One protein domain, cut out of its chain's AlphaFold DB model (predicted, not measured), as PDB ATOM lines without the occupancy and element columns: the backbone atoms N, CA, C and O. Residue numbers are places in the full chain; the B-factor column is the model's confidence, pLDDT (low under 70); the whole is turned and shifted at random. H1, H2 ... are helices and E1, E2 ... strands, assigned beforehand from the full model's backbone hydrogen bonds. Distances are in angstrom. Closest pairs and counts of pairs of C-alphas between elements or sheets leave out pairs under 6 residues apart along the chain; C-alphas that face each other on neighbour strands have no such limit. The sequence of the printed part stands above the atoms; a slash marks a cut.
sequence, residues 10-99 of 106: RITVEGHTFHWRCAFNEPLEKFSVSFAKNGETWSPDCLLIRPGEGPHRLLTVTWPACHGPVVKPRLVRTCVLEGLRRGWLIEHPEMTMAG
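Overview. This is residues 10 to 99 of the 106 residues of an uncharacterized protein of Planctomycetaceae bacterium SCGC AG-212-F19 (UniProt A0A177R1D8). A strongly twisted sheet of five strands curls round one helix, H2, and the loop between E2 and E3 reaches away from one end of the sheet with the short helix H1. The printed part has 90 residues, with two named helices and five named strands in the order E1 E2 H1 E3 E4 H2 E5; the class is mixed, helices and strands. The sheet, in that same strand order, is mixed. The whole is only just compact, close to loose, with a radius of gyration of the C-alphas of 14.4 A, and only just elongated, spanning 45 by 23 by 19 A.

Arrangement. Start at edge strand E1, residues 10 to 13, in an antiparallel hairpin with E2, residues 16 to 23; N 11 and O 18 are 2.9 A apart, within hydrogen-bond range. Next comes E3, residues 45 to 51, antiparallel to E2, with N 21 and O 48 at 2.9 A. E3 forms a hairpin with E4, residues 58 to 63, where N 47 and O 61 are 2.8 A apart. Edge strand E5, residues 94 to 98, is parallel to E4 at 17 degrees, with N 60 and O 95 at 2.8 A. H2, residues 73 to 85, is on one face of the sheet, making two layers, helix and sheet; its closest C-alphas to E1 are those of Arg 77 and Val 13, 6.4 A apart, and to E4 those of Gly 83 and Leu 59, 7.1 A. E4, H2 and E5 form a strand-helix-strand unit, two parallel neighbour strands with a helix between, with a left-handed crossover. H1, residues 33 to 38, is not on the sheet and is apart from H2. In H1 and H2 every O i to N i+4 pair is within hydrogen-bond range.

Along the chain. Find C-alpha 10 at (8.752, 14.513, 27.877), where E1 begins. E2 runs 22.6 A, E3 20.5 A and E4 16.4 A; H2 runs 18.3 A from C-alpha 73 at (3.955, 7.429, 30.790). E5 ends at C-alpha 98, (4.855, 8.826, 48.341).

Size, cuts and confidence. The two C-alphas farthest apart, those of Gly 15 and Lys 37, are 45.5 A apart. The printed part has no cut, and no link is long. In this predicted model pLDDT is under 70 at residues 25 to 41 and residue 54.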
ATOM      1  N   ARG A  10       9.793  13.483  27.937       92.75
ATOM      2  CA  ARG A  10       8.752  14.513  27.877       92.75
ATOM      3  C   ARG A  10       7.361  13.887  27.918       92.75
ATOM      4  O   ARG A  10       7.153  12.818  27.346       92.75
ATOM      5  N   ILE A  11       6.419  14.552  28.574       93.88
ATOM      6  CA  ILE A  11       4.994  14.211  28.560       93.88
ATOM      7  C   ILE A  11       4.148  15.486  28.564       93.88
ATOM      8  O   ILE A  11       4.547  16.488  29.150       93.88
ATOM      9  N   THR A  12       2.982  15.432  27.924       94.06
ATOM     10  CA  THR A  12       1.988  16.511  27.948       94.06
ATOM     11  C   THR A  12       0.774  16.082  28.770       94.06
ATOM     12  O   THR A  12       0.226  14.985  28.574       94.06
ATOM     13  N   VAL A  13       0.377  16.933  29.715       92.38
ATOM     14  CA  VAL A  13      -0.744  16.732  30.645       92.38
ATOM     15  C   VAL A  13      -1.491  18.060  30.767       92.38
ATOM     16  O   VAL A  13      -0.848  19.075  31.004       92.38
ATOM     17  N   GLU A  14      -2.812  18.061  30.555       88.81
ATOM     18  CA  GLU A  14      -3.660  19.272  30.597       88.81
ATOM     19  C   GLU A  14      -3.114  20.453  29.763       88.81
ATOM     20  O   GLU A  14      -3.118  21.598  30.193       88.81
ATOM     21  N   GLY A  15      -2.554  20.181  28.578       87.25
ATOM     22  CA  GLY A  15      -1.962  21.217  27.714       87.25
ATOM     23  C   GLY A  15      -0.581  21.727  28.151       87.25
ATOM     24  O   GLY A  15       0.078  22.418  27.380       87.25
ATOM     25  N   HIS A  16      -0.083  21.323  29.322       88.75
ATOM     26  CA  HIS A  16       1.244  21.679  29.816       88.75
ATOM     27  C   HIS A  16       2.279  20.592  29.518       88.75
ATOM     28  O   HIS A  16       2.002  19.388  29.555       88.75
ATOM     29  N   THR A  17       3.509  21.021  29.238       92.44
ATOM     30  CA  THR A  17       4.643  20.124  28.996       92.44
ATOM     31  C   THR A  17       5.408  19.868  30.290       92.44
ATOM     32  O   THR A  17       5.731  20.802  31.016       92.44
ATOM     33  N   PHE A  18       5.766  18.608  30.541       93.38
ATOM     34  CA  PHE A  18       6.565  18.180  31.687       93.38
ATOM     35  C   PHE A  18       7.726  17.289  31.253       93.38
ATOM     36  O   PHE A  18       7.598  16.451  30.356       93.38
ATOM     37  N   HIS A  19       8.864  17.451  31.918       92.56
ATOM     38  CA  HIS A  19      10.061  16.638  31.770       92.56
ATOM     39  C   HIS A  19      10.219  15.750  32.997       92.56
ATOM     40  O   HIS A  19      10.146  16.227  34.125       92.56
ATOM     41  N   TRP A  20      10.460  14.462  32.796       91.75
ATOM     42  CA  TRP A  20      10.593  13.508  33.885       91.75
ATOM     43  C   TRP A  20      11.778  12.577  33.695       91.75
ATOM     44  O   TRP A  20      12.188  12.264  32.576       91.75
ATOM     45  N   ARG A  21      12.330  12.107  34.808       90.19
ATOM     46  CA  ARG A  21      13.351  11.061  34.831       90.19
ATOM     47  C   ARG A  21      13.170  10.187  36.057       90.19
ATOM     48  O   ARG A  21      12.783  10.673  37.119       90.19
ATOM     49  N   CYS A  22      13.521   8.919  35.921       85.12
ATOM     50  CA  CYS A  22      13.654   8.040  37.070       85.12
ATOM     51  C   CYS A  22      15.077   8.148  37.612       85.12
ATOM     52  O   CYS A  22      16.050   7.982  36.873       85.12
ATOM     53  N   ALA A  23      15.188   8.416  38.902       77.31
ATOM     54  CA  ALA A  23      16.386   8.167  39.679       77.31
ATOM     55  C   ALA A  23      16.085   6.967  40.577       77.31
ATOM     56  O   ALA A  23      15.955   7.072  41.793       77.31
ATOM     57  N   PHE A  24      15.912   5.823  39.922       73.75
ATOM     58  CA  PHE A  24      15.854   4.550  40.613       73.75
ATOM     59  C   PHE A  24      17.256   4.067  40.914       73.75
ATOM     60  O   PHE A  24      18.211   4.331  40.164       73.75
ATOM     61  N   ASN A  25      17.351   3.328  42.005       61.69
ATOM     62  CA  ASN A  25      18.423   2.377  42.159       61.69
ATOM     63  C   ASN A  25      18.101   1.282  41.123       61.69
ATOM     64  O   ASN A  25      17.243   0.438  41.359       61.69
ATOM     65  N   GLU A  26      18.655   1.380  39.903       48.31
ATOM     66  CA  GLU A  26      18.578   0.315  38.878       48.31
ATOM     67  C   GLU A  26      18.842  -1.054  39.522       48.31
ATOM     68  O   GLU A  26      19.508  -1.083  40.555       48.31
ATOM     69  N   PRO A  27      18.331  -2.175  38.978       48.84
ATOM     70  CA  PRO A  27      18.160  -3.396  39.749       48.84
ATOM     71  C   PRO A  27      19.523  -3.947  40.174       48.84
ATOM     72  O   PRO A  27      20.120  -4.760  39.483       48.84
ATOM     73  N   LEU A  28      20.011  -3.562  41.346       51.50
ATOM     74  CA  LEU A  28      20.970  -4.348  42.102       51.50
ATOM     75  C   LEU A  28      20.134  -5.259  42.976       51.50
ATOM     76  O   LEU A  28      20.155  -5.100  44.185       51.50
ATOM     77  N   GLU A  29      19.320  -6.081  42.302       56.41
ATOM     78  CA  GLU A  29      18.412  -7.115  42.788       56.41
ATOM     79  C   GLU A  29      17.857  -6.858  44.195       56.41
ATOM     80  O   GLU A  29      18.579  -6.830  45.182       56.41
ATOM     81  N   LYS A  30      16.535  -6.852  44.359       55.69
ATOM     82  CA  LYS A  30      15.924  -7.020  45.694       55.69
ATOM     83  C   LYS A  30      16.521  -8.220  46.478       55.69
ATOM     84  O   LYS A  30      16.400  -8.301  47.694       55.69
ATOM     85  N   PHE A  31      17.177  -9.135  45.760       56.00
ATOM     86  CA  PHE A  31      17.905 -10.308  46.233       56.00
ATOM     87  C   PHE A  31      19.435 -10.138  46.330       56.00
ATOM     88  O   PHE A  31      20.131 -11.107  46.624       56.00
ATOM     89  N   SER A  32      19.990  -8.948  46.094       64.12
ATOM     90  CA  SER A  32      21.424  -8.714  46.219       64.12
ATOM     91  C   SER A  32      21.832  -8.778  47.687       64.12
ATOM     92  O   SER A  32      21.142  -8.284  48.585       64.12
ATOM     93  N   VAL A  33      23.008  -9.353  47.940       64.00
ATOM     94  CA  VAL A  33      23.604  -9.422  49.284       64.00
ATOM     95  C   VAL A  33      23.732  -8.022  49.901       64.00
ATOM     96  O   VAL A  33      23.613  -7.855  51.113       64.00
ATOM     97  N   SER A  34      23.938  -7.002  49.067       64.94
ATOM     98  CA  SER A  34      24.045  -5.605  49.484       64.94
ATOM     99  C   SER A  34      22.715  -5.020  49.965       64.94
ATOM    100  O   SER A  34      22.726  -4.306  50.969       64.94
ATOM    101  N   PHE A  35      21.592  -5.342  49.310       65.25
ATOM    102  CA  PHE A  35      20.252  -4.964  49.774       65.25
ATOM    103  C   PHE A  35      19.892  -5.700  51.070       65.25
ATOM    104  O   PHE A  35      19.455  -5.073  52.027       65.25
ATOM    105  N   ALA A  36      20.170  -7.005  51.164       66.69
ATOM    106  CA  ALA A  36      19.910  -7.780  52.382       66.69
ATOM    107  C   ALA A  36      20.666  -7.243  53.616       66.69
ATOM    108  O   ALA A  36      20.156  -7.308  54.730       66.69
ATOM    109  N   LYS A  37      21.874  -6.694  53.420       68.62
ATOM    110  CA  LYS A  37      22.695  -6.110  54.494       68.62
ATOM    111  C   LYS A  37      22.306  -4.682  54.881       68.62
ATOM    112  O   LYS A  37      22.559  -4.290  56.012       68.62
ATOM    113  N   ASN A  38      21.756  -3.898  53.953       66.94
ATOM    114  CA  ASN A  38      21.635  -2.441  54.102       66.94
ATOM    115  C   ASN A  38      20.244  -1.892  53.745       66.94
ATOM    116  O   ASN A  38      20.102  -0.688  53.586       66.94
ATOM    117  N   GLY A  39      19.228  -2.738  53.564       60.66
ATOM    118  CA  GLY A  39      17.973  -2.377  52.889       60.66
ATOM    119  C   GLY A  39      17.268  -1.116  53.406       60.66
ATOM    120  O   GLY A  39      16.678  -0.392  52.609       60.66
ATOM    121  N   GLU A  40      17.375  -0.800  54.700       61.34
ATOM    122  CA  GLU A  40      16.779   0.405  55.305       61.34
ATOM    123  C   GLU A  40      17.622   1.683  55.144       61.34
ATOM    124  O   GLU A  40      17.097   2.784  55.281       61.34
ATOM    125  N   THR A  41      18.917   1.568  54.836       69.44
ATOM    126  CA  THR A  41      19.827   2.716  54.658       69.44
ATOM    127  C   THR A  41      19.947   3.167  53.204       69.44
ATOM    128  O   THR A  41      20.621   4.154  52.909       69.44
ATOM    129  N   TRP A  42      19.296   2.460  52.277       72.38
ATOM    130  CA  TRP A  42      19.312   2.804  50.861       72.38
ATOM    131  C   TRP A  42      18.396   3.985  50.549       72.38
ATOM    132  O   TRP A  42      17.278   4.096  51.052       72.38
ATOM    133  N   SER A  43      18.863   4.851  49.647       75.06
ATOM    134  CA  SER A  43      18.070   5.971  49.146       75.06
ATOM    135  C   SER A  43      16.776   5.472  48.495       75.06
ATOM    136  O   SER A  43      16.819   4.496  47.739       75.06
ATOM    137  N   PRO A  44      15.632   6.137  48.721       83.50
ATOM    138  CA  PRO A  44      14.372   5.749  48.108       83.50
ATOM    139  C   PRO A  44      14.440   5.843  46.584       83.50
ATOM    140  O   PRO A  44      15.078   6.729  46.009       83.50
ATOM    141  N   ASP A  45      13.716   4.944  45.932       85.75
ATOM    142  CA  ASP A  45      13.475   5.020  44.500       85.75
ATOM    143  C   ASP A  45      12.654   6.274  44.204       85.75
ATOM    144  O   ASP A  45      11.636   6.508  44.853       85.75
ATOM    145  N   CYS A  46      13.065   7.093  43.231       89.31
ATOM    146  CA  CYS A  46      12.347   8.332  42.943       89.31
ATOM    147  C   CYS A  46      12.096   8.610  41.459       89.31
ATOM    148  O   CYS A  46      12.921   8.366  40.574       89.31
ATOM    149  N   LEU A  47      10.921   9.180  41.201       90.69
ATOM    150  CA  LEU A  47      10.513   9.773  39.938       90.69
ATOM    151  C   LEU A  47      10.531  11.289  40.116       90.69
ATOM    152  O   LEU A  47       9.819  11.835  40.954       90.69
ATOM    153  N   LEU A  48      11.352  11.956  39.315       91.94
ATOM    154  CA  LEU A  48      11.516  13.403  39.338       91.94
ATOM    155  C   LEU A  48      10.803  13.991  38.128       91.94
ATOM    156  O   LEU A  48      11.068  13.558  37.004       91.94
ATOM    157  N   ILE A  49       9.934  14.974  38.350       93.00
ATOM    158  CA  ILE A  49       9.128  15.625  37.318       93.00
ATOM    159  C   ILE A  49       9.281  17.141  37.446       93.00
ATOM    160  O   ILE A  49       9.187  17.704  38.533       93.00
ATOM    161  N   ARG A  50       9.526  17.812  36.324       92.94
ATOM    162  CA  ARG A  50       9.679  19.264  36.223       92.94
ATOM    163  C   ARG A  50       8.766  19.795  35.121       92.94
ATOM    164  O   ARG A  50       8.628  19.116  34.103       92.94
ATOM    165  N   PRO A  51       8.150  20.973  35.274       91.25
ATOM    166  CA  PRO A  51       7.484  21.617  34.153       91.25
ATOM    167  C   PRO A  51       8.521  22.000  33.083       91.25
ATOM    168  O   PRO A  51       9.684  22.263  33.389       91.25
ATOM    169  N   GLY A  52       8.111  21.960  31.817       85.75
ATOM    170  CA  GLY A  52       8.946  22.357  30.680       85.75
ATOM    171  C   GLY A  52       9.109  23.872  30.567       85.75
ATOM    172  O   GLY A  52      10.078  24.335  29.973       85.75
ATOM    173  N   GLU A  53       8.192  24.626  31.171       80.31
ATOM    174  CA  GLU A  53       8.159  26.086  31.185       80.31
ATOM    175  C   GLU A  53       7.942  26.601  32.615       80.31
ATOM    176  O   GLU A  53       7.323  25.930  33.445       80.31
ATOM    177  N   GLY A  54       8.429  27.811  32.898       67.25
ATOM    178  CA  GLY A  54       8.264  28.472  34.195       67.25
ATOM    179  C   GLY A  54       9.438  28.279  35.171       67.25
ATOM    180  O   GLY A  54      10.485  27.750  34.797       67.25
ATOM    181  N   PRO A  55       9.300  28.771  36.419       74.44
ATOM    182  CA  PRO A  55      10.381  28.780  37.407       74.44
ATOM    183  C   PRO A  55      10.811  27.364  37.817       74.44
ATOM    184  O   PRO A  55      10.098  26.387  37.579       74.44
ATOM    185  N   HIS A  56      11.975  27.253  38.470       75.88
ATOM    186  CA  HIS A  56      12.505  25.988  38.985       75.88
ATOM    187  C   HIS A  56      11.514  25.334  39.957       75.88
ATOM    188  O   HIS A  56      11.413  25.717  41.117       75.88
ATOM    189  N   ARG A  57      10.764  24.352  39.451       89.50
ATOM    190  CA  ARG A  57       9.769  23.592  40.205       89.50
ATOM    191  C   ARG A  57      10.022  22.108  40.062       89.50
ATOM    192  O   ARG A  57      10.473  21.644  39.010       89.50
ATOM    193  N   LEU A  58       9.729  21.365  41.120       92.44
ATOM    194  CA  LEU A  58      10.031  19.944  41.190       92.44
ATOM    195  C   LEU A  58       8.911  19.190  41.892       92.44
ATOM    196  O   LEU A  58       8.536  19.520  43.011       92.44
ATOM    197  N   LEU A  59       8.415  18.150  41.235       93.56
ATOM    198  CA  LEU A  59       7.644  17.099  41.874       93.56
ATOM    199  C   LEU A  59       8.520  15.859  41.992       93.56
ATOM    200  O   LEU A  59       9.038  15.350  40.996       93.56
ATOM    201  N   THR A  60       8.655  15.373  43.215       94.25
ATOM    202  CA  THR A  60       9.361  14.143  43.547       94.25
ATOM    203  C   THR A  60       8.348  13.115  44.029       94.25
ATOM    204  O   THR A  60       7.626  13.344  44.995       94.25
ATOM    205  N   VAL A  61       8.298  11.963  43.370       93.00
ATOM    206  CA  VAL A  61       7.511  10.816  43.833       93.00
ATOM    207  C   VAL A  61       8.470   9.753  44.330       93.00
ATOM    208  O   VAL A  61       9.362   9.362  43.578       93.00
ATOM    209  N   THR A  62       8.318   9.312  45.577       92.00
ATOM    210  CA  THR A  62       9.237   8.363  46.219       92.00
ATOM    211  C   THR A  62       8.582   7.016  46.504       92.00
ATOM    212  O   THR A  62       7.409   6.926  46.864       92.00
ATOM    213  N   TRP A  63       9.363   5.952  46.376       87.62
ATOM    214  CA  TRP A  63       9.035   4.599  46.811       87.62
ATOM    215  C   TRP A  63      10.151   4.091  47.727       87.62
ATOM    216  O   TRP A  63      11.281   4.583  47.633       87.62
ATOM    217  N   PRO A  64       9.879   3.105  48.600       84.88
ATOM    218  CA  PRO A  64      10.947   2.421  49.320       84.88
ATOM    219  C   PRO A  64      12.014   1.908  48.342       84.88
ATOM    220  O   PRO A  64      11.703   1.593  47.190       84.88
ATOM    221  N   ALA A  65      13.268   1.851  48.787       80.75
ATOM    222  CA  ALA A  65      14.385   1.431  47.945       80.75
ATOM    223  C   ALA A  65      14.114   0.057  47.311       80.75
ATOM    224  O   ALA A  65      13.725  -0.877  48.006       80.75
ATOM    225  N   CYS A  66      14.299  -0.066  45.995       74.50
ATOM    226  CA  CYS A  66      14.023  -1.282  45.220       74.50
ATOM    227  C   CYS A  66      12.544  -1.726  45.188       74.50
ATOM    228  O   CYS A  66      12.242  -2.844  44.765       74.50
ATOM    229  N   HIS A  67      11.616  -0.861  45.609       78.88
ATOM    230  CA  HIS A  67      10.168  -1.066  45.519       78.88
ATOM    231  C   HIS A  67       9.493  -0.093  44.536       78.88
ATOM    232  O   HIS A  67       8.262  -0.039  44.470       78.88
ATOM    233  N   GLY A  68      10.270   0.670  43.758       78.81
ATOM    234  CA  GLY A  68       9.749   1.492  42.671       78.81
ATOM    235  C   GLY A  68       9.054   0.651  41.585       78.81
ATOM    236  O   GLY A  68       9.563  -0.399  41.189       78.81
ATOM    237  N   PRO A  69       7.891   1.084  41.066       83.25
ATOM    238  CA  PRO A  69       7.207   0.392  39.985       83.25
ATOM    239  C   PRO A  69       7.923   0.623  38.651       83.25
ATOM    240  O   PRO A  69       8.698   1.566  38.472       83.25
ATOM    241  N   VAL A  70       7.565  -0.174  37.643       82.12
ATOM    242  CA  VAL A  70       7.938   0.137  36.259       82.12
ATOM    243  C   VAL A  70       7.249   1.436  35.836       82.12
ATOM    244  O   VAL A  70       6.037   1.475  35.616       82.12
ATOM    245  N   VAL A  71       8.026   2.511  35.688       83.94
ATOM    246  CA  VAL A  71       7.483   3.823  35.316       83.94
ATOM    247  C   VAL A  71       7.122   3.857  33.837       83.94
ATOM    248  O   VAL A  71       7.975   3.929  32.949       83.94
ATOM    249  N   LYS A  72       5.814   3.851  33.585       86.94
ATOM    250  CA  LYS A  72       5.202   4.074  32.272       86.94
ATOM    251  C   LYS A  72       4.673   5.512  32.172       86.94
ATOM    252  O   LYS A  72       4.301   6.080  33.199       86.94
ATOM    253  N   PRO A  73       4.523   6.088  30.962       88.62
ATOM    254  CA  PRO A  73       3.955   7.429  30.790       88.62
ATOM    255  C   PRO A  73       2.594   7.642  31.480       88.62
ATOM    256  O   PRO A  73       2.336   8.728  31.986       88.62
ATOM    257  N   ARG A  74       1.746   6.603  31.568       90.00
ATOM    258  CA  ARG A  74       0.462   6.662  32.297       90.00
ATOM    259  C   ARG A  74       0.631   6.932  33.796       90.00
ATOM    260  O   ARG A  74      -0.096   7.751  34.348       90.00
ATOM    261  N   LEU A  75       1.610   6.287  34.437       90.06
ATOM    262  CA  LEU A  75       1.921   6.535  35.845       90.06
ATOM    263  C   LEU A  75       2.403   7.975  36.032       90.06
ATOM    264  O   LEU A  75       1.889   8.679  36.887       90.06
ATOM    265  N   VAL A  76       3.315   8.438  35.171       91.19
ATOM    266  CA  VAL A  76       3.822   9.819  35.215       91.19
ATOM    267  C   VAL A  76       2.685  10.831  35.085       91.19
ATOM    268  O   VAL A  76       2.629  11.776  35.864       91.19
ATOM    269  N   ARG A  77       1.751  10.618  34.148       94.25
ATOM    270  CA  ARG A  77       0.556  11.465  34.009       94.25
ATOM    271  C   ARG A  77      -0.257  11.497  35.303       94.25
ATOM    272  O   ARG A  77      -0.663  12.573  35.720       94.25
ATOM    273  N   THR A  78      -0.462  10.347  35.934       93.81
ATOM    274  CA  THR A  78      -1.239  10.255  37.177       93.81
ATOM    275  C   THR A  78      -0.545  10.989  38.326       93.81
ATOM    276  O   THR A  78      -1.192  11.755  39.030       93.81
ATOM    277  N   CYS A  79       0.781  10.861  38.447       93.81
ATOM    278  CA  CYS A  79       1.572  11.633  39.408       93.81
ATOM    279  C   CYS A  79       1.458  13.147  39.174       93.81
ATOM    280  O   CYS A  79       1.316  13.902  40.129       93.81
ATOM    281  N   VAL A  80       1.518  13.598  37.914       93.56
ATOM    282  CA  VAL A  80       1.361  15.020  37.566       93.56
ATOM    283  C   VAL A  80      -0.021  15.519  37.969       93.56
ATOM    284  O   VAL A  80      -0.107  16.525  38.664       93.56
ATOM    285  N   LEU A  81      -1.085  14.813  37.576       94.00
ATOM    286  CA  LEU A  81      -2.462  15.190  37.907       94.00
ATOM    287  C   LEU A  81      -2.676  15.261  39.421       94.00
ATOM    288  O   LEU A  81      -3.248  16.226  39.915       94.00
ATOM    289  N   GLU A  82      -2.163  14.279  40.161       94.12
ATOM    290  CA  GLU A  82      -2.265  14.258  41.617       94.12
ATOM    291  C   GLU A  82      -1.448  15.383  42.271       94.12
ATOM    292  O   GLU A  82      -1.916  16.010  43.217       94.12
ATOM    293  N   GLY A  83      -0.263  15.698  41.742       92.50
ATOM    294  CA  GLY A  83       0.517  16.857  42.174       92.50
ATOM    295  C   GLY A  83      -0.241  18.164  41.967       92.50
ATOM    296  O   GLY A  83      -0.371  18.947  42.904       92.50
ATOM    297  N   LEU A  84      -0.789  18.379  40.768       91.44
ATOM    298  CA  LEU A  84      -1.591  19.565  40.455       91.44
ATOM    299  C   LEU A  84      -2.813  19.671  41.376       91.44
ATOM    300  O   LEU A  84      -3.079  20.741  41.917       91.44
ATOM    301  N   ARG A  85      -3.503  18.553  41.633       91.31
ATOM    302  CA  ARG A  85      -4.640  18.483  42.564       91.31
ATOM    303  C   ARG A  85      -4.260  18.893  43.991       91.31
ATOM    304  O   ARG A  85      -5.095  19.436  44.707       91.31
ATOM    305  N   ARG A  86      -3.017  18.636  44.407       91.75
ATOM    306  CA  ARG A  86      -2.457  19.019  45.717       91.75
ATOM    307  C   ARG A  86      -1.819  20.416  45.730       91.75
ATOM    308  O   ARG A  86      -1.103  20.732  46.673       91.75
ATOM    309  N   GLY A  87      -2.010  21.225  44.686       89.44
ATOM    310  CA  GLY A  87      -1.474  22.589  44.619       89.44
ATOM    311  C   GLY A  87      -0.031  22.694  44.108       89.44
ATOM    312  O   GLY A  87       0.583  23.763  44.204       89.44
ATOM    313  N   TRP A  88       0.543  21.627  43.536       89.75
ATOM    314  CA  TRP A  88       1.842  21.710  42.856       89.75
ATOM    315  C   TRP A  88       1.761  22.723  41.707       89.75
ATOM    316  O   TRP A  88       0.784  22.738  40.964       89.75
ATOM    317  N   LEU A  89       2.801  23.551  41.556       84.62
ATOM    318  CA  LEU A  89       2.884  24.720  40.662       84.62
ATOM    319  C   LEU A  89       2.163  25.994  41.131       84.62
ATOM    320  O   LEU A  89       2.484  27.064  40.627       84.62
ATOM    321  N   ILE A  90       1.219  25.960  42.059       84.25
ATOM    322  CA  ILE A  90       0.567  27.204  42.506       84.25
ATOM    323  C   ILE A  90       1.061  27.548  43.903       84.25
ATOM    324  O   ILE A  90       1.681  28.587  44.109       84.25
ATOM    325  N   GLU A  91       0.869  26.615  44.824       82.62
ATOM    326  CA  GLU A  91       1.114  26.797  46.254       82.62
ATOM    327  C   GLU A  91       2.482  26.245  46.657       82.62
ATOM    328  O   GLU A  91       3.176  26.805  47.505       82.62
ATOM    329  N   HIS A  92       2.908  25.167  45.994       83.44
ATOM    330  CA  HIS A  92       4.132  24.449  46.325       83.44
ATOM    331  C   HIS A  92       5.056  24.358  45.101       83.44
ATOM    332  O   HIS A  92       4.789  23.572  44.181       83.44
ATOM    333  N   PRO A  93       6.143  25.159  45.042       85.19
ATOM    334  CA  PRO A  93       7.108  25.086  43.945       85.19
ATOM    335  C   PRO A  93       7.897  23.769  43.965       85.19
ATOM    336  O   PRO A  93       8.239  23.234  42.910       85.19
ATOM    337  N   GLU A  94       8.115  23.211  45.153       91.25
ATOM    338  CA  GLU A  94       8.669  21.879  45.356       91.25
ATOM    339  C   GLU A  94       7.671  21.028  46.135       91.25
ATOM    340  O   GLU A  94       7.124  21.463  47.147       91.25
ATOM    341  N   MET A  95       7.413  19.817  45.650       92.81
ATOM    342  CA  MET A  95       6.488  18.881  46.274       92.81
ATOM    343  C   MET A  95       7.088  17.482  46.280       92.81
ATOM    344  O   MET A  95       7.626  17.024  45.272       92.81
ATOM    345  N   THR A  96       6.953  16.786  47.408       93.38
ATOM    346  CA  THR A  96       7.278  15.362  47.517       93.38
ATOM    347  C   THR A  96       6.031  14.580  47.906       93.38
ATOM    348  O   THR A  96       5.304  14.989  48.808       93.38
ATOM    349  N   MET A  97       5.781  13.457  47.239       93.38
ATOM    350  CA  MET A  97       4.681  12.541  47.555       93.38
ATOM    351  C   MET A  97       5.161  11.092  47.548       93.38
ATOM    352  O   MET A  97       6.040  10.727  46.765       93.38
ATOM    353  N   ALA A  98       4.577  10.250  48.401       91.25
ATOM    354  CA  ALA A  98       4.855   8.826  48.341       91.25
ATOM    355  C   ALA A  98       4.068   8.214  47.178       91.25
ATOM    356  O   ALA A  98       2.889   8.499  46.983       91.25
ATOM    357  N   GLY A  99       4.689   7.326  46.409       86.19
ATOM    358  CA  GLY A  99       4.042   6.707  45.257       86.19
ATOM    359  C   GLY A  99       2.884   5.770  45.611       86.19
ATOM    360  O   GLY A  99       2.101   5.438  44.731       86.19
TER     361      GLY A  99